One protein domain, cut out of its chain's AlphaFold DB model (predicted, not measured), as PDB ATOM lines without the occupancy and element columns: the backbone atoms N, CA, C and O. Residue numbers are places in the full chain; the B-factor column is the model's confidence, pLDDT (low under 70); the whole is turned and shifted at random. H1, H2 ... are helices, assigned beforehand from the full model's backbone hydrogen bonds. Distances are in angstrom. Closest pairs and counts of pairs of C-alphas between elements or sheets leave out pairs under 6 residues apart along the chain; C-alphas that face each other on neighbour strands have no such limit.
ATOM      1  N   GLY A 127      20.530  17.443  -2.954       83.25
ATOM      2  CA  GLY A 127      19.923  16.118  -2.817       83.25
ATOM      3  C   GLY A 127      20.846  14.957  -3.204       83.25
ATOM      4  O   GLY A 127      20.742  13.891  -2.610       83.25
ATOM      5  N   LEU A 128      21.779  15.162  -4.142       82.62
ATOM      6  CA  LEU A 128      22.792  14.166  -4.520       82.62
ATOM      7  C   LEU A 128      24.049  14.273  -3.648       82.62
ATOM      8  O   LEU A 128      24.698  13.264  -3.372       82.62
ATOM      9  N   SER A 129      24.370  15.471  -3.157       84.81
ATOM     10  CA  SER A 129      25.540  15.693  -2.305       84.81
ATOM     11  C   SER A 129      25.444  14.972  -0.958       84.81
ATOM     12  O   SER A 129      26.458  14.483  -0.463       84.81
ATOM     13  N   VAL A 130      24.248  14.851  -0.368       87.75
ATOM     14  CA  VAL A 130      24.064  14.160   0.924       87.75
ATOM     15  C   VAL A 130      24.398  12.659   0.835       87.75
ATOM     16  O   VAL A 130      25.229  12.212   1.627       87.75
ATOM     17  N   PRO A 131      23.852  11.869  -0.114       86.75
ATOM     18  CA  PRO A 131      24.266  10.480  -0.321       86.75
ATOM     19  C   PRO A 131      25.765  10.315  -0.592       86.75
ATOM     20  O   PRO A 131      26.389   9.418  -0.027       86.75
ATOM     21  N   ILE A 132      26.361  11.196  -1.406       88.00
ATOM     22  CA  ILE A 132      27.804  11.170  -1.703       88.00
ATOM     23  C   ILE A 132      28.617  11.405  -0.422       88.00
ATOM     24  O   ILE A 132      29.551  10.657  -0.130       88.00
ATOM     25  N   MET A 133      28.235  12.402   0.380       88.81
ATOM     26  CA  MET A 133      28.859  12.690   1.672       88.81
ATOM     27  C   MET A 133      28.723  11.510   2.640       88.81
ATOM     28  O   MET A 133      29.709  11.115   3.259       88.81
ATOM     29  N   LEU A 134      27.531  10.915   2.751       90.25
ATOM     30  CA  LEU A 134      27.296   9.732   3.582       90.25
ATOM     31  C   LEU A 134      28.174   8.555   3.140       90.25
ATOM     32  O   LEU A 134      28.796   7.912   3.984       90.25
ATOM     33  N   GLY A 135      28.292   8.311   1.833       90.50
ATOM     34  CA  GLY A 135      29.208   7.315   1.278       90.50
ATOM     35  C   GLY A 135      30.671   7.595   1.638       90.50
ATOM     36  O   GLY A 135      31.393   6.681   2.034       90.50
ATOM     37  N   GLY A 136      31.096   8.861   1.585       91.06
ATOM     38  CA  GLY A 136      32.428   9.294   2.015       91.06
ATOM     39  C   GLY A 136      32.687   9.062   3.506       91.06
ATOM     40  O   GLY A 136      33.752   8.568   3.873       91.06
ATOM     41  N   ILE A 137      31.701   9.339   4.364       91.88
ATOM     42  CA  ILE A 137      31.766   9.048   5.803       91.88
ATOM     43  C   ILE A 137      31.898   7.536   6.025       91.88
ATOM     44  O   ILE A 137      32.800   7.100   6.738       91.88
ATOM     45  N   ILE A 138      31.058   6.723   5.379       91.00
ATOM     46  CA  ILE A 138      31.123   5.255   5.464       91.00
ATOM     47  C   ILE A 138      32.506   4.750   5.034       91.00
ATOM     48  O   ILE A 138      33.111   3.943   5.741       91.00
ATOM     49  N   SER A 139      33.027   5.254   3.911       91.19
ATOM     50  CA  SER A 139      34.364   4.920   3.412       91.19
ATOM     51  C   SER A 139      35.444   5.286   4.434       91.19
ATOM     52  O   SER A 139      36.260   4.441   4.793       91.19
ATOM     53  N   TYR A 140      35.395   6.492   5.008       91.44
ATOM     54  CA  TYR A 140      36.335   6.921   6.045       91.44
ATOM     55  C   TYR A 140      36.358   5.957   7.240       91.44
ATOM     56  O   TYR A 140      37.431   5.515   7.659       91.44
ATOM     57  N   PHE A 141      35.189   5.575   7.764       91.19
ATOM     58  CA  PHE A 141      35.101   4.616   8.867       91.19
ATOM     59  C   PHE A 141      35.608   3.222   8.474       91.19
ATOM     60  O   PHE A 141      36.315   2.591   9.264       91.19
ATOM     61  N   ALA A 142      35.304   2.744   7.266       90.31
ATOM     62  CA  ALA A 142      35.774   1.448   6.780       90.31
ATOM     63  C   ALA A 142      37.308   1.406   6.649       90.31
ATOM     64  O   ALA A 142      37.944   0.485   7.162       90.31
ATOM     65  N   LEU A 143      37.918   2.435   6.055       91.75
ATOM     66  CA  LEU A 143      39.373   2.539   5.901       91.75
ATOM     67  C   LEU A 143      40.080   2.667   7.254       91.75
ATOM     68  O   LEU A 143      41.067   1.982   7.518       91.75
ATOM     69  N   ARG A 144      39.542   3.487   8.166       90.50
ATOM     70  CA  ARG A 144      40.077   3.604   9.531       90.50
ATOM     71  C   ARG A 144      39.959   2.307  10.319       90.50
ATOM     72  O   ARG A 144      40.868   1.980  11.075       90.50
ATOM     73  N   THR A 145      38.886   1.550  10.118       89.88
ATOM     74  CA  THR A 145      38.732   0.224  10.725       89.88
ATOM     75  C   THR A 145      39.785  -0.750  10.196       89.88
ATOM     76  O   THR A 145      40.358  -1.502  10.980       89.88
ATOM     77  N   ALA A 146      40.104  -0.706   8.896       89.12
ATOM     78  CA  ALA A 146      41.188  -1.506   8.324       89.12
ATOM     79  C   ALA A 146      42.539  -1.173   8.976       89.12
ATOM     80  O   ALA A 146      43.253  -2.085   9.394       89.12
ATOM     81  N   HIS A 147      42.845   0.119   9.150       89.94
ATOM     82  CA  HIS A 147      44.053   0.554   9.857       89.94
ATOM     83  C   HIS A 147      44.082   0.064  11.309       89.94
ATOM     84  O   HIS A 147      45.064  -0.537  11.736       89.94
ATOM     85  N   LEU A 148      42.983   0.241  12.050       88.00
ATOM     86  CA  LEU A 148      42.878  -0.174  13.450       88.00
ATOM     87  C   LEU A 148      43.071  -1.687  13.633       88.00
ATOM     88  O   LEU A 148      43.698  -2.106  14.601       88.00
ATOM     89  N   ARG A 149      42.531  -2.514  12.730       87.88
ATOM     90  CA  ARG A 149      42.628  -3.981  12.835       87.88
ATOM     91  C   ARG A 149      44.034  -4.515  12.567       87.88
ATOM     92  O   ARG A 149      44.365  -5.569  13.099       87.88
ATOM     93  N   ILE A 150      44.831  -3.816  11.758       88.06
ATOM     94  CA  ILE A 150      46.218  -4.204  11.464       88.06
ATOM     95  C   ILE A 150      47.183  -3.616  12.494       88.06
ATOM     96  O   ILE A 150      47.954  -4.357  13.095       88.06
ATOM     97  N   ASP A 151      47.117  -2.306  12.729       86.00
ATOM     98  CA  ASP A 151      48.103  -1.598  13.555       86.00
ATOM     99  C   ASP A 151      47.737  -1.600  15.049       86.00
ATOM    100  O   ASP A 151      48.549  -1.225  15.894       86.00
ATOM    101  N   GLY A 152      46.505  -1.978  15.409       82.56
ATOM    102  CA  GLY A 152      46.004  -2.001  16.791       82.56
ATOM    103  C   GLY A 152      45.807  -0.617  17.427       82.56
ATOM    104  O   GLY A 152      45.142  -0.499  18.456       82.56
ATOM    105  N   SER A 153      46.334   0.437  16.804       80.75
ATOM    106  CA  SER A 153      46.214   1.833  17.213       80.75
ATOM    107  C   SER A 153      45.947   2.725  15.998       80.75
ATOM    108  O   SER A 153      46.272   2.376  14.867       80.75
ATOM    109  N   LEU A 154      45.328   3.883  16.233       81.44
ATOM    110  CA  LEU A 154      45.074   4.899  15.202       81.44
ATOM    111  C   LEU A 154      46.064   6.071  15.282       81.44
ATOM    112  O   LEU A 154      45.932   7.041  14.535       81.44
ATOM    113  N   SER A 155      47.042   6.009  16.186       73.50
ATOM    114  CA  SER A 155      48.028   7.065  16.413       73.50
ATOM    115  C   SER A 155      49.167   6.996  15.396       73.50
ATOM    116  O   SER A 155      49.816   5.963  15.270       73.50
ATOM    117  N   GLY A 156      49.448   8.115  14.724       77.38
ATOM    118  CA  GLY A 156      50.537   8.224  13.747       77.38
ATOM    119  C   GLY A 156      50.127   7.915  12.302       77.38
ATOM    120  O   GLY A 156      48.945   7.965  11.948       77.38
ATOM    121  N   SER A 157      51.128   7.671  11.454       82.44
ATOM    122  CA  SER A 157      50.957   7.247  10.059       82.44
ATOM    123  C   SER A 157      50.697   5.736   9.982       82.44
ATOM    124  O   SER A 157      51.377   4.992  10.691       82.44
ATOM    125  N   PRO A 158      49.766   5.273   9.126       86.31
ATOM    126  CA  PRO A 158      49.459   3.852   8.984       86.31
ATOM    127  C   PRO A 158      50.679   3.061   8.501       86.31
ATOM    128  O   PRO A 158      51.497   3.569   7.729       86.31
ATOM    129  N   SER A 159      50.801   1.809   8.944       89.25
ATOM    130  CA  SER A 159      51.843   0.918   8.433       89.25
ATOM    131  C   SER A 159      51.611   0.577   6.951       89.25
ATOM    132  O   SER A 159      50.470   0.591   6.476       89.25
ATOM    133  N   PRO A 160      52.650   0.161   6.198       89.25
ATOM    134  CA  PRO A 160      52.477  -0.269   4.809       89.25
ATOM    135  C   PRO A 160      51.509  -1.453   4.643       89.25
ATOM    136  O   PRO A 160      50.945  -1.650   3.569       89.25
ATOM    137  N   GLN A 161      51.330  -2.276   5.684       88.94
ATOM    138  CA  GLN A 161      50.361  -3.378   5.675       88.94
ATOM    139  C   GLN A 161      48.935  -2.866   5.904       88.94
ATOM    140  O   GLN A 161      48.017  -3.298   5.207       88.94
ATOM    141  N   ALA A 162      48.761  -1.919   6.827       89.00
ATOM    142  CA  ALA A 162      47.490  -1.253   7.074       89.00
ATOM    143  C   ALA A 162      47.004  -0.483   5.840       89.00
ATOM    144  O   ALA A 162      45.838  -0.600   5.467       89.00
ATOM    145  N   GLU A 163      47.901   0.230   5.158       90.75
ATOM    146  CA  GLU A 163      47.574   0.983   3.946       90.75
ATOM    147  C   GLU A 163      47.161   0.061   2.789       90.75
ATOM    148  O   GLU A 163      46.177   0.327   2.098       90.75
ATOM    149  N   LYS A 164      47.832  -1.090   2.626       91.38
ATOM    150  CA  LYS A 164      47.410  -2.124   1.665       91.38
ATOM    151  C   LYS A 164      46.023  -2.683   1.987       91.38
ATOM    152  O   LYS A 164      45.202  -2.800   1.081       91.38
ATOM    153  N   ALA A 165      45.750  -2.993   3.256       89.75
ATOM    154  CA  ALA A 165      44.445  -3.498   3.684       89.75
ATOM    155  C   ALA A 165      43.331  -2.460   3.468       89.75
ATOM    156  O   ALA A 165      42.251  -2.793   2.983       89.75
ATOM    157  N   ALA A 166      43.596  -1.187   3.773       90.81
ATOM    158  CA  ALA A 166      42.667  -0.100   3.489       90.81
ATOM    159  C   ALA A 166      42.422   0.044   1.980       90.81
ATOM    160  O   ALA A 166      41.271   0.144   1.560       90.81
ATOM    161  N   LYS A 167      43.471  -0.039   1.152       91.56
ATOM    162  CA  LYS A 167      43.323   0.046  -0.306       91.56
ATOM    163  C   LYS A 167      42.511  -1.110  -0.889       91.56
ATOM    164  O   LYS A 167      41.742  -0.903  -1.821       91.56
ATOM    165  N   GLU A 168      42.632  -2.312  -0.332       90.38
ATOM    166  CA  GLU A 168      41.803  -3.457  -0.724       90.38
ATOM    167  C   GLU A 168      40.312  -3.213  -0.429       90.38
ATOM    168  O   GLU A 168      39.461  -3.462  -1.287       90.38
ATOM    169  N   VAL A 169      39.995  -2.660   0.746       90.62
ATOM    170  CA  VAL A 169      38.624  -2.272   1.119       90.62
ATOM    171  C   VAL A 169      38.094  -1.163   0.208       90.62
ATOM    172  O   VAL A 169      36.964  -1.266  -0.274       90.62
ATOM    173  N   GLU A 170      38.905  -0.139  -0.074       92.00
ATOM    174  CA  GLU A 170      38.565   0.955  -0.993       92.00
ATOM    175  C   GLU A 170      38.235   0.418  -2.390       92.00
ATOM    176  O   GLU A 170      37.137   0.640  -2.898       92.00
ATOM    177  N   ASN A 171      39.157  -0.348  -2.983       91.69
ATOM    178  CA  ASN A 171      39.010  -0.896  -4.328       91.69
ATOM    179  C   ASN A 171      37.764  -1.778  -4.435       91.69
ATOM    180  O   ASN A 171      37.047  -1.722  -5.434       91.69
ATOM    181  N   ARG A 172      37.469  -2.574  -3.400       90.44
ATOM    182  CA  ARG A 172      36.267  -3.409  -3.372       90.44
ATOM    183  C   ARG A 172      34.991  -2.578  -3.272       90.44
ATOM    184  O   ARG A 172      34.039  -2.868  -3.991       90.44
ATOM    185  N   GLY A 173      34.970  -1.555  -2.417       91.31
ATOM    186  CA  GLY A 173      33.843  -0.625  -2.312       91.31
ATOM    187  C   GLY A 173      33.568   0.096  -3.633       91.31
ATOM    188  O   GLY A 173      32.425   0.130  -4.086       91.31
ATOM    189  N   VAL A 174      34.622   0.588  -4.293       91.62
ATOM    190  CA  VAL A 174      34.545   1.221  -5.618       91.62
ATOM    191  C   VAL A 174      34.040   0.238  -6.674       91.62
ATOM    192  O   VAL A 174      33.142   0.586  -7.433       91.62
ATOM    193  N   LEU A 175      34.545  -1.000  -6.699       92.12
ATOM    194  CA  LEU A 175      34.119  -2.023  -7.659       92.12
ATOM    195  C   LEU A 175      32.629  -2.368  -7.518       92.12
ATOM    196  O   LEU A 175      31.920  -2.463  -8.518       92.12
ATOM    197  N   ILE A 176      32.146  -2.533  -6.284       91.19
ATOM    198  CA  ILE A 176      30.728  -2.805  -6.013       91.19
ATOM    199  C   ILE A 176      29.870  -1.605  -6.434       91.19
ATOM    200  O   ILE A 176      28.864  -1.787  -7.117       91.19
ATOM    201  N   GLY A 177      30.279  -0.385  -6.069       91.38
ATOM    202  CA  GLY A 177      29.584   0.844  -6.460       91.38
ATOM    203  C   GLY A 177      29.504   1.014  -7.978       91.38
ATOM    204  O   GLY A 177      28.424   1.254  -8.510       91.38
ATOM    205  N   ALA A 178      30.614   0.799  -8.687       91.44
ATOM    206  CA  ALA A 178      30.662   0.838 -10.146       91.44
ATOM    207  C   ALA A 178      29.740  -0.214 -10.779       91.44
ATOM    208  O   ALA A 178      29.046   0.085 -11.749       91.44
ATOM    209  N   GLY A 179      29.675  -1.418 -10.201       93.56
ATOM    210  CA  GLY A 179      28.748  -2.465 -10.629       93.56
ATOM    211  C   GLY A 179      27.279  -2.059 -10.490       93.56
ATOM    212  O   GLY A 179      26.500  -2.295 -11.411       93.56
ATOM    213  N   PHE A 180      26.897  -1.407  -9.386       91.31
ATOM    214  CA  PHE A 180      25.532  -0.902  -9.202       91.31
ATOM    215  C   PHE A 180      25.182   0.217 -10.186       91.31
ATOM    216  O   PHE A 180      24.124   0.152 -10.804       91.31
ATOM    217  N   ILE A 181      26.079   1.187 -10.387       90.94
ATOM    218  CA  ILE A 181      25.881   2.288 -11.345       90.94
ATOM    219  C   ILE A 181      25.744   1.745 -12.776       90.94
ATOM    220  O   ILE A 181      24.848   2.142 -13.524       90.94
ATOM    221  N   ALA A 182      26.607   0.801 -13.162       93.31
ATOM    222  CA  ALA A 182      26.526   0.146 -14.465       93.31
ATOM    223  C   ALA A 182      25.232  -0.672 -14.607       93.31
ATOM    224  O   ALA A 182      24.581  -0.614 -15.649       93.31
ATOM    225  N   GLY A 183      24.833  -1.397 -13.557       94.06
ATOM    226  CA  GLY A 183      23.602  -2.185 -13.536       94.06
ATOM    227  C   GLY A 183      22.345  -1.328 -13.691       94.06
ATOM    228  O   GLY A 183      21.491  -1.651 -14.514       94.06
ATOM    229  N   GLU A 184      22.266  -0.211 -12.963       92.44
ATOM    230  CA  GLU A 184      21.206   0.792 -13.120       92.44
ATOM    231  C   GLU A 184      21.166   1.326 -14.553       92.44
ATOM    232  O   GLU A 184      20.101   1.378 -15.161       92.44
ATOM    233  N   SER A 185      22.327   1.655 -15.124       91.50
ATOM    234  CA  SER A 185      22.415   2.222 -16.474       91.50
ATOM    235  C   SER A 185      21.929   1.238 -17.545       91.50
ATOM    236  O   SER A 185      21.156   1.612 -18.427       91.50
ATOM    237  N   ILE A 186      22.333  -0.036 -17.461       93.00
ATOM    238  CA  ILE A 186      21.892  -1.090 -18.392       93.00
ATOM    239  C   ILE A 186      20.383  -1.324 -18.261       93.00
ATOM    240  O   ILE A 186      19.685  -1.404 -19.273       93.00
ATOM    241  N   LEU A 187      19.869  -1.402 -17.028       94.00
ATOM    242  CA  LEU A 187      18.435  -1.538 -16.783       94.00
ATOM    243  C   LEU A 187      17.663  -0.321 -17.311       94.00
ATOM    244  O   LEU A 187      16.609  -0.493 -17.913       94.00
ATOM    245  N   GLY A 188      18.195   0.889 -17.141       90.75
ATOM    246  CA  GLY A 188      17.610   2.126 -17.654       90.75
ATOM    247  C   GLY A 188      17.479   2.121 -19.176       90.75
ATOM    248  O   GLY A 188      16.409   2.430 -19.695       90.75
ATOM    249  N   VAL A 189      18.520   1.686 -19.898       92.44
ATOM    250  CA  VAL A 189      18.457   1.512 -21.361       92.44
ATOM    251  C   VAL A 189      17.433   0.443 -21.746       92.44
ATOM    252  O   VAL A 189      16.651   0.648 -22.672       92.44
ATOM    253  N   PHE A 190      17.381  -0.680 -21.027       92.56
ATOM    254  CA  PHE A 190      16.380  -1.722 -21.269       92.56
ATOM    255  C   PHE A 190      14.944  -1.212 -21.060       92.56
ATOM    256  O   PHE A 190      14.083  -1.437 -21.908       92.56
ATOM    257  N   ILE A 191      14.682  -0.478 -19.976       90.62
ATOM    258  CA  ILE A 191      13.377   0.146 -19.718       90.62
ATOM    259  C   ILE A 191      13.049   1.163 -20.814       90.62
ATOM    260  O   ILE A 191      11.921   1.192 -21.293       90.62
ATOM    261  N   ALA A 192      14.026   1.952 -21.258       90.75
ATOM    262  CA  ALA A 192      13.832   2.911 -22.337       90.75
ATOM    263  C   ALA A 192      13.394   2.223 -23.644       90.75
ATOM    264  O   ALA A 192      12.502   2.721 -24.326       90.75
ATOM    265  N   VAL A 193      13.952   1.045 -23.963       92.38
ATOM    266  CA  VAL A 193      13.526   0.237 -25.124       92.38
ATOM    267  C   VAL A 193      12.056  -0.164 -24.982       92.38
ATOM    268  O   VAL A 193      11.294  -0.039 -25.936       92.38
ATOM    269  N   LEU A 194      11.638  -0.611 -23.794       91.50
ATOM    270  CA  LEU A 194      10.246  -0.990 -23.529       91.50
ATOM    271  C   LEU A 194       9.285   0.199 -23.639       91.50
ATOM    272  O   LEU A 194       8.223   0.050 -24.235       91.50
ATOM    273  N   ILE A 195       9.674   1.369 -23.126       88.25
ATOM    274  CA  ILE A 195       8.881   2.604 -23.223       88.25
ATOM    275  C   ILE A 195       8.683   3.003 -24.689       88.25
ATOM    276  O   ILE A 195       7.560   3.279 -25.095       88.25
ATOM    277  N   VAL A 196       9.743   2.971 -25.504       88.19
ATOM    278  CA  VAL A 196       9.660   3.303 -26.939       88.19
ATOM    279  C   VAL A 196       8.794   2.300 -27.717       88.19
ATOM    280  O   VAL A 196       8.183   2.669 -28.714       88.19
ATOM    281  N   MET A 197       8.696   1.049 -27.258       91.25
ATOM    282  CA  MET A 197       7.790   0.033 -27.821       91.25
ATOM    283  C   MET A 197       6.354   0.098 -27.260       91.25
ATOM    284  O   MET A 197       5.572  -0.813 -27.516       91.25
ATOM    285  N   ASP A 198       6.014   1.137 -26.489       87.06
ATOM    286  CA  ASP A 198       4.722   1.326 -25.803       87.06
ATOM    287  C   ASP A 198       4.358   0.186 -24.823       87.06
ATOM    288  O   ASP A 198       3.195  -0.096 -24.534       87.06
ATOM    289  N   ILE A 199       5.371  -0.484 -24.260       87.94
ATOM    290  CA  ILE A 199       5.202  -1.505 -23.219       87.94
ATOM    291  C   ILE A 199       5.347  -0.844 -21.848       87.94
ATOM    292  O   ILE A 199       6.443  -0.709 -21.295       87.94
ATOM    293  N   ARG A 200       4.215  -0.462 -21.253       81.88
ATOM    294  CA  ARG A 200       4.169   0.191 -19.938       81.88
ATOM    295  C   ARG A 200       4.120  -0.838 -18.808       81.88
ATOM    296  O   ARG A 200       3.057  -1.209 -18.313       81.88
ATOM    297  N   LEU A 201       5.302  -1.275 -18.361       83.25
ATOM    298  CA  LEU A 201       5.459  -2.204 -17.229       83.25
ATOM    299  C   LEU A 201       4.633  -1.831 -15.977       83.25
ATOM    300  O   LEU A 201       4.059  -2.747 -15.384       83.25
ATOM    301  N   PRO A 202       4.522  -0.549 -15.559       82.12
ATOM    302  CA  PRO A 202       3.746  -0.199 -14.369       82.12
ATOM    303  C   PRO A 202       2.257  -0.553 -14.480       82.12
ATOM    304  O   PRO A 202       1.669  -0.974 -13.488       82.12
ATOM    305  N   GLU A 203       1.667  -0.445 -15.675       81.62
ATOM    306  CA  GLU A 203       0.259  -0.790 -15.924       81.62
ATOM    307  C   GLU A 203       0.045  -2.305 -15.962       81.62
ATOM    308  O   GLU A 203      -0.952  -2.804 -15.445       81.62
ATOM    309  N   ILE A 204       1.008  -3.044 -16.520       83.25
ATOM    310  CA  ILE A 204       0.950  -4.507 -16.645       83.25
ATOM    311  C   ILE A 204       1.113  -5.186 -15.279       83.25
ATOM    312  O   ILE A 204       0.397  -6.133 -14.960       83.25
ATOM    313  N   PHE A 205       2.068  -4.715 -14.476       84.06
ATOM    314  CA  PHE A 205       2.431  -5.333 -13.199       84.06
ATOM    315  C   PHE A 205       1.790  -4.653 -11.981       84.06
ATOM    316  O   PHE A 205       1.986  -5.120 -10.860       84.06
ATOM    317  N   GLY A 206       1.044  -3.560 -12.175       81.88
ATOM    318  CA  GLY A 206       0.435  -2.796 -11.081       81.88
ATOM    319  C   GLY A 206       1.472  -2.257 -10.091       81.88
ATOM    320  O   GLY A 206       1.235  -2.264  -8.881       81.88
ATOM    321  N   VAL A 207       2.649  -1.855 -10.583       79.44
ATOM    322  CA  VAL A 207       3.761  -1.417  -9.727       79.44
ATOM    323  C   VAL A 207       3.407  -0.074  -9.103       79.44
ATOM    324  O   VAL A 207       3.387   0.954  -9.775       79.44
ATOM    325  N   VAL A 208       3.147  -0.088  -7.800       79.75
ATOM    326  CA  VAL A 208       2.909   1.113  -6.999       79.75
ATOM    327  C   VAL A 208       4.178   1.545  -6.277       79.75
ATOM    328  O   VAL A 208       5.052   0.733  -5.959       79.75
ATOM    329  N   THR A 209       4.274   2.839  -5.985       81.69
ATOM    330  CA  THR A 209       5.328   3.355  -5.116       81.69
ATOM    331  C   THR A 209       5.134   2.823  -3.698       81.69
ATOM    332  O   THR A 209       4.025   2.773  -3.160       81.69
ATOM    333  N   LEU A 210       6.232   2.391  -3.079       83.69
ATOM    334  CA  LEU A 210       6.220   1.985  -1.680       83.69
ATOM    335  C   LEU A 210       5.888   3.194  -0.791       83.69
ATOM    336  O   LEU A 210       6.313   4.319  -1.057       83.69
ATOM    337  N   ASN A 211       5.166   2.950   0.305       91.50
ATOM    338  CA  ASN A 211       4.962   3.956   1.350       91.50
ATOM    339  C   ASN A 211       6.325   4.447   1.880       91.50
ATOM    340  O   ASN A 211       7.261   3.657   1.982       91.50
ATOM    341  N   ASN A 212       6.421   5.715   2.288       92.56
ATOM    342  CA  ASN A 212       7.632   6.364   2.803       92.56
ATOM    343  C   ASN A 212       8.407   5.502   3.811       92.56
ATOM    344  O   ASN A 212       9.630   5.416   3.728       92.56
ATOM    345  N   LEU A 213       7.711   4.821   4.731       94.00
ATOM    346  CA  LEU A 213       8.348   3.928   5.706       94.00
ATOM    347  C   LEU A 213       9.014   2.712   5.043       94.00
ATOM    348  O   LEU A 213      10.142   2.369   5.382       94.00
ATOM    349  N   LEU A 214       8.324   2.067   4.099       92.50
ATOM    350  CA  LEU A 214       8.845   0.910   3.367       92.50
ATOM    351  C   LEU A 214       9.989   1.317   2.434       92.50
ATOM    352  O   LEU A 214      10.990   0.612   2.368       92.50
ATOM    353  N   SER A 215       9.879   2.477   1.785       91.38
ATOM    354  CA  SER A 215      10.953   3.069   0.980       91.38
ATOM    355  C   SER A 215      12.201   3.340   1.823       91.38
ATOM    356  O   SER A 215      13.306   2.978   1.424       91.38
ATOM    357  N   LEU A 216      12.035   3.901   3.026       91.75
ATOM    358  CA  LEU A 216      13.142   4.137   3.955       91.75
ATOM    359  C   LEU A 216      13.750   2.825   4.470       91.75
ATOM    360  O   LEU A 216      14.970   2.713   4.567       91.75
ATOM    361  N   ALA A 217      12.921   1.822   4.770       93.75
ATOM    362  CA  ALA A 217      13.387   0.505   5.196       93.75
ATOM    363  C   ALA A 217      14.174  -0.207   4.087       93.75
ATOM    364  O   ALA A 217      15.245  -0.750   4.352       93.75
ATOM    365  N   PHE A 218      13.687  -0.160   2.844       92.25
ATOM    366  CA  PHE A 218      14.389  -0.703   1.683       92.25
ATOM    367  C   PHE A 218      15.718   0.015   1.445       92.25
ATOM    368  O   PHE A 218      16.740  -0.640   1.261       92.25
ATOM    369  N   PHE A 219      15.732   1.349   1.523       90.19
ATOM    370  CA  PHE A 219      16.959   2.131   1.416       90.19
ATOM    371  C   PHE A 219      17.965   1.766   2.517       90.19
ATOM    372  O   PHE A 219      19.127   1.491   2.227       90.19
ATOM    373  N   GLY A 220      17.520   1.688   3.774       91.94
ATOM    374  CA  GLY A 220      18.362   1.272   4.896       91.94
ATOM    375  C   GLY A 220      18.910  -0.147   4.726       91.94
ATOM    376  O   GLY A 220      20.093  -0.382   4.962       91.94
ATOM    377  N   TRP A 221      18.080  -1.082   4.255       94.19
ATOM    378  CA  TRP A 221      18.498  -2.443   3.923       94.19
ATOM    379  C   TRP A 221      19.542  -2.462   2.802       94.19
ATOM    380  O   TRP A 221      20.577  -3.107   2.947       94.19
ATOM    381  N   PHE A 222      19.317  -1.716   1.720       90.69
ATOM    382  CA  PHE A 222      20.250  -1.613   0.602       90.69
ATOM    383  C   PHE A 222      21.608  -1.057   1.050       90.69
ATOM    384  O   PHE A 222      22.649  -1.650   0.761       90.69
ATOM    385  N   VAL A 223      21.608   0.026   1.836       89.75
ATOM    386  CA  VAL A 223      22.828   0.600   2.425       89.75
ATOM    387  C   VAL A 223      23.519  -0.409   3.347       89.75
ATOM    388  O   VAL A 223      24.738  -0.556   3.287       89.75
ATOM    389  N   ALA A 224      22.771  -1.157   4.161       90.88
ATOM    390  CA  ALA A 224      23.336  -2.186   5.032       90.88
ATOM    391  C   ALA A 224      23.986  -3.330   4.236       90.88
ATOM    392  O   ALA A 224      25.090  -3.757   4.575       90.88
ATOM    393  N   VAL A 225      23.348  -3.794   3.156       90.88
ATOM    394  CA  VAL A 225      23.914  -4.799   2.241       90.88
ATOM    395  C   VAL A 225      25.185  -4.267   1.589       90.88
ATOM    396  O   VAL A 225      26.187  -4.979   1.537       90.88
ATOM    397  N   PHE A 226      25.185  -3.009   1.144       87.56
ATOM    398  CA  PHE A 226      26.362  -2.377   0.556       87.56
ATOM    399  C   PHE A 226      27.526  -2.305   1.552       87.56
ATOM    400  O   PHE A 226      28.631  -2.754   1.245       87.56
ATOM    401  N   ILE A 227      27.272  -1.818   2.773       87.62
ATOM    402  CA  ILE A 227      28.269  -1.771   3.850       87.62
ATOM    403  C   ILE A 227      28.785  -3.177   4.144       87.62
ATOM    404  O   ILE A 227      29.994  -3.376   4.244       87.62
ATOM    405  N   TRP A 228      27.903  -4.170   4.246       88.38
ATOM    406  CA  TRP A 228      28.291  -5.554   4.499       88.38
ATOM    407  C   TRP A 228      29.191  -6.121   3.391       88.38
ATOM    408  O   TRP A 228      30.223  -6.725   3.684       88.38
ATOM    409  N   LEU A 229      28.854  -5.889   2.119       87.56
ATOM    410  CA  LEU A 229      29.660  -6.342   0.985       87.56
ATOM    411  C   LEU A 229      31.029  -5.650   0.933       87.56
ATOM    412  O   LEU A 229      32.038  -6.322   0.703       87.56
ATOM    413  N   ALA A 230      31.074  -4.337   1.174       83.50
ATOM    414  CA  ALA A 230      32.310  -3.555   1.173       83.50
ATOM    415  C   ALA A 230      33.226  -3.936   2.349       83.50
ATOM    416  O   ALA A 230      34.418  -4.189   2.170       83.50
ATOM    417  N   THR A 231      32.663  -4.069   3.551       84.75
ATOM    418  CA  THR A 231      33.409  -4.409   4.776       84.75
ATOM    419  C   THR A 231      33.864  -5.867   4.831       84.75
ATOM    420  O   THR A 231      34.708  -6.214   5.652       84.75
ATOM    421  N   ARG A 232      33.398  -6.730   3.920       86.06
ATOM    422  CA  ARG A 232      33.852  -8.127   3.813       86.06
ATOM    423  C   ARG A 232      35.322  -8.269   3.394       86.06
ATOM    424  O   ARG A 232      35.870  -9.361   3.512       86.06
ATOM    425  N   ALA A 233      35.941  -7.201   2.886       83.62
ATOM    426  CA  ALA A 233      37.386  -7.120   2.645       83.62
ATOM    427  C   ALA A 233      38.198  -6.722   3.888       83.62
ATOM    428  O   ALA A 233      39.423  -6.726   3.831       83.62
ATOM    429  N   LEU A 234      37.554  -6.371   5.008       85.94
ATOM    430  CA  LEU A 234      38.296  -6.004   6.207       85.94
ATOM    431  C   LEU A 234      39.106  -7.194   6.745       85.94
ATOM    432  O   LEU A 234      38.622  -8.333   6.722       85.94
ATOM    433  N   PRO A 235      40.294  -6.930   7.318       81.06
ATOM    434  CA  PRO A 235      41.066  -7.928   8.043       81.06
ATOM    435  C   PRO A 235      40.220  -8.633   9.110       81.06
ATOM    436  O   PRO A 235      39.329  -8.032   9.725       81.06
ATOM    437  N   LYS A 236      40.490  -9.923   9.337       79.62
ATOM    438  CA  LYS A 236      39.777 -10.715  10.349       79.62
ATOM    439  C   LYS A 236      40.065 -10.173  11.753       79.62
ATOM    440  O   LYS A 236      41.214  -9.904  12.081       79.62
ATOM    441  N   GLY A 237      39.026 -10.107  12.586       65.88
ATOM    442  CA  GLY A 237      39.110  -9.699  13.993       65.88
ATOM    443  C   GLY A 237      38.250  -8.473  14.302       65.88
ATOM    444  O   GLY A 237      38.202  -7.541  13.512       65.88
ATOM    445  N   GLY A 238      37.564  -8.482  15.448       69.75
ATOM    446  CA  GLY A 238      36.768  -7.352  15.943       69.75
ATOM    447  C   GLY A 238      35.340  -7.249  15.388       69.75
ATOM    448  O   GLY A 238      35.022  -7.726  14.293       69.75
ATOM    449  N   ASN A 239      34.472  -6.590  16.159       83.62
ATOM    450  CA  ASN A 239      33.108  -6.259  15.757       83.62
ATOM    451  C   ASN A 239      33.097  -4.879  15.088       83.62
ATOM    452  O   ASN A 239      33.636  -3.921  15.636       83.62
ATOM    453  N   LEU A 240      32.411  -4.741  13.948       81.31
ATOM    454  CA  LEU A 240      32.300  -3.457  13.236       81.31
ATOM    455  C   LEU A 240      31.809  -2.318  14.142       81.31
ATOM    456  O   LEU A 240      32.304  -1.201  14.056       81.31
ATOM    457  N   LEU A 241      30.876  -2.616  15.052       82.38
ATOM    458  CA  LEU A 241      30.335  -1.634  15.989       82.38
ATOM    459  C   LEU A 241      31.379  -1.161  17.016       82.38
ATOM    460  O   LEU A 241      31.468   0.032  17.292       82.38
ATOM    461  N   SER A 242      32.196  -2.072  17.563       84.31
ATOM    462  CA  SER A 242      33.255  -1.690  18.508       84.31
ATOM    463  C   SER A 242      34.360  -0.894  17.824       84.31
ATOM    464  O   SER A 242      34.905   0.037  18.413       84.31
ATOM    465  N   ASP A 243      34.669  -1.243  16.578       85.88
ATOM    466  CA  ASP A 243      35.691  -0.558  15.795       85.88
ATOM    467  C   ASP A 243      35.222   0.854  15.425       85.88
ATOM    468  O   ASP A 243      35.959   1.817  15.628       85.88
ATOM    469  N   ALA A 244      33.963   1.003  14.999       85.88
ATOM    470  CA  ALA A 244      33.360   2.301  14.710       85.88
ATOM    471  C   ALA A 244      33.369   3.232  15.933       85.88
ATOM    472  O   ALA A 244      33.732   4.399  15.803       85.88
ATOM    473  N   LEU A 245      33.049   2.722  17.130       87.75
ATOM    474  CA  LEU A 245      33.115   3.503  18.372       87.75
ATOM    475  C   LEU A 245      34.544   3.965  18.696       87.75
ATOM    476  O   LEU A 245      34.742   5.104  19.114       87.75
ATOM    477  N   ARG A 246      35.551   3.113  18.470       85.25
ATOM    478  CA  ARG A 246      36.966   3.477  18.667       85.25
ATOM    479  C   ARG A 246      37.430   4.535  17.672       85.25
ATOM    480  O   ARG A 246      38.101   5.482  18.072       85.25
ATOM    481  N   VAL A 247      37.045   4.401  16.403       87.81
ATOM    482  CA  VAL A 247      37.322   5.412  15.371       87.81
ATOM    483  C   VAL A 247      36.643   6.734  15.726       87.81
ATOM    484  O   VAL A 247      37.258   7.787  15.598       87.81
ATOM    485  N   LEU A 248      35.403   6.695  16.218       89.56
ATOM    486  CA  LEU A 248      34.668   7.892  16.624       89.56
ATOM    487  C   LEU A 248      35.348   8.598  17.804       89.56
ATOM    488  O   LEU A 248      35.474   9.821  17.788       89.56
ATOM    489  N   ASN A 249      35.860   7.841  18.779       89.25
ATOM    490  CA  ASN A 249      36.630   8.404  19.885       89.25
ATOM    491  C   ASN A 249      37.955   9.041  19.416       89.25
ATOM    492  O   ASN A 249      38.308  10.125  19.872       89.25
ATOM    493  N   ASP A 250      38.669   8.418  18.473       87.00
ATOM    494  CA  ASP A 250      39.879   9.005  17.869       87.00
ATOM    495  C   ASP A 250      39.568  10.312  17.121       87.00
ATOM    496  O   ASP A 250      40.263  11.312  17.299       87.00
ATOM    497  N   VAL A 251      38.485  10.340  16.336       87.44
ATOM    498  CA  VAL A 251      38.020  11.555  15.645       87.44
ATOM    499  C   VAL A 251      37.695  12.657  16.648       87.44
ATOM    500  O   VAL A 251      38.136  13.791  16.462       87.44
ATOM    501  N   TYR A 252      36.975  12.326  17.721       88.62
ATOM    502  CA  TYR A 252      36.652  13.269  18.786       88.62
ATOM    503  C   TYR A 252      37.919  13.836  19.439       88.62
ATOM    504  O   TYR A 252      38.066  15.053  19.529       88.62
ATOM    505  N   HIS A 253      38.876  12.981  19.816       85.62
ATOM    506  CA  HIS A 253      40.143  13.428  20.394       85.62
ATOM    507  C   HIS A 253      40.927  14.338  19.447       85.62
ATOM    508  O   HIS A 253      41.363  15.404  19.866       85.62
ATOM    509  N   ARG A 254      41.073  13.978  18.166       84.38
ATOM    510  CA  ARG A 254      41.762  14.824  17.175       84.38
ATOM    511  C   ARG A 254      41.072  16.168  16.982       84.38
ATOM    512  O   ARG A 254      41.754  17.180  16.870       84.38
ATOM    513  N   PHE A 255      39.742  16.178  16.946       87.00
ATOM    514  CA  PHE A 255      38.956  17.400  16.809       87.00
ATOM    515  C   PHE A 255      39.158  18.335  18.006       87.00
ATOM    516  O   PHE A 255      39.428  19.519  17.821       87.00
ATOM    517  N   VAL A 256      39.111  17.797  19.230       86.75
ATOM    518  CA  VAL A 256      39.380  18.563  20.455       86.75
ATOM    519  C   VAL A 256      40.816  19.088  20.465       86.75
ATOM    520  O   VAL A 256      41.024  20.272  20.709       86.75
ATOM    521  N   THR A 257      41.809  18.256  20.138       83.19
ATOM    522  CA  THR A 257      43.219  18.677  20.098       83.19
ATOM    523  C   THR A 257      43.480  19.739  19.028       83.19
ATOM    524  O   THR A 257      44.284  20.631  19.260       83.19
ATOM    525  N   ALA A 258      42.792  19.692  17.884       83.88
ATOM    526  CA  ALA A 258      42.912  20.702  16.830       83.88
ATOM    527  C   ALA A 258      42.285  22.058  17.206       83.88
ATOM    528  O   ALA A 258      42.686  23.087  16.666       83.88
ATOM    529  N   LEU A 259      41.300  22.066  18.111       82.75
ATOM    530  CA  LEU A 259      40.687  23.286  18.646       82.75
ATOM    531  C   LEU A 259      41.505  23.913  19.781       82.75
ATOM    532  O   LEU A 259      41.347  25.101  20.066       82.75
ATOM    533  N   LEU A 260      42.361  23.132  20.441       82.44
ATOM    534  CA  LEU A 260      43.273  23.642  21.455       82.44
ATOM    535  C   LEU A 260      44.467  24.332  20.773       82.44
ATOM    536  O   LEU A 260      45.004  23.808  19.796       82.44
ATOM    537  N   PRO A 261      44.905  25.508  21.260       74.25
ATOM    538  CA  PRO A 261      46.088  26.162  20.718       74.25
ATOM    539  C   PRO A 261      47.305  25.237  20.873       74.25
ATOM    540  O   PRO A 261      47.409  24.545  21.892       74.25
ATOM    541  N   PRO A 262      48.232  25.216  19.894       70.38
ATOM    542  CA  PRO A 262      49.438  24.410  20.004       70.38
ATOM    543  C   PRO A 262      50.170  24.792  21.291       70.38
ATOM    544  O   PRO A 262      50.323  25.979  21.598       70.38
ATOM    545  N   ALA A 263      50.573  23.785  22.069       61.66
ATOM    546  CA  ALA A 263      51.400  24.009  23.244       61.66
ATOM    547  C   ALA A 263      52.639  24.807  22.811       61.66
ATOM    548  O   ALA A 263      53.299  24.437  21.842       61.66
ATOM    549  N   LYS A 264      52.897  25.936  23.482       50.44
ATOM    550  CA  LYS A 264      54.112  26.729  23.271       50.44
ATOM    551  C   LYS A 264      55.316  25.849  23.614       50.44
ATOM    552  O   LYS A 264      55.519  25.570  24.794       50.44
ATOM    553  N   GLU A 265      56.051  25.412  22.597       43.53
ATOM    554  CA  GLU A 265      57.462  25.027  22.733       43.53
ATOM    555  C   GLU A 265      58.336  26.280  22.873       43.53
ATOM    556  O   GLU A 265      58.024  27.301  22.211       43.53
TER     557      GLU A 265
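What this domain is: This is residues 127 to 265 of the 265 residues of an uncharacterized protein of Candidatus Poseidoniales archaeon (UniProt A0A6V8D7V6). H1 and the longer H2 form a long helical hairpin, and H4 folds back across H2 to make a loose up-and-down bundle of three, each helix running against the one before. H5 crosses H1, and residues 252 to 265 stick out. The printed part has 139 residues with five named helices, H1 to H5, and no named strand: all helix, loose, radius of gyration of the C-alphas 20.8 A, a rod spanning 75 by 30 by 26 A.

Where its parts are: H1, residues 127 to 151, 37.1 A long, begins at C-alpha 127 (19.923, 16.118, -2.817). H2 is residues 160 to 196, 53.4 A; H3 201 to 205; H4 212 to 231, 28.0 A; H5 240 to 259, 28.5 A, ending at C-alpha 259 (40.687, 23.286, 18.646).

How they stand to each other: The hairpin H1 and H2 touch at a shallow tilt of 30 degrees, opposite ways, closest C-alphas His 147 and Ala 162, 4.8 A; H2 uses residues 161 to 173 alone. H4 touches H2 with residues 226 to 231 alone, at a steep tilt of 43 degrees, closest C-alphas Gly 173 and Ala 230, 4.8 A. H5 touches H1 with residues 240 to 247 alone, about perpendicular at 80 degrees, closest C-alphas Thr 145 and Asp 243, 6.0 A. H3 touches no helix. Every O i to N i+4 pair is within hydrogen-bond range in H2 to H5, and 20 of 21 in H1.

The domain as a whole: The printed part has no cut and no long link. The C-alphas farthest apart, Asp 198 and Glu 265, are 75.5 A apart. Residues 237 to 238 and 263 to 265 are under pLDDT 70.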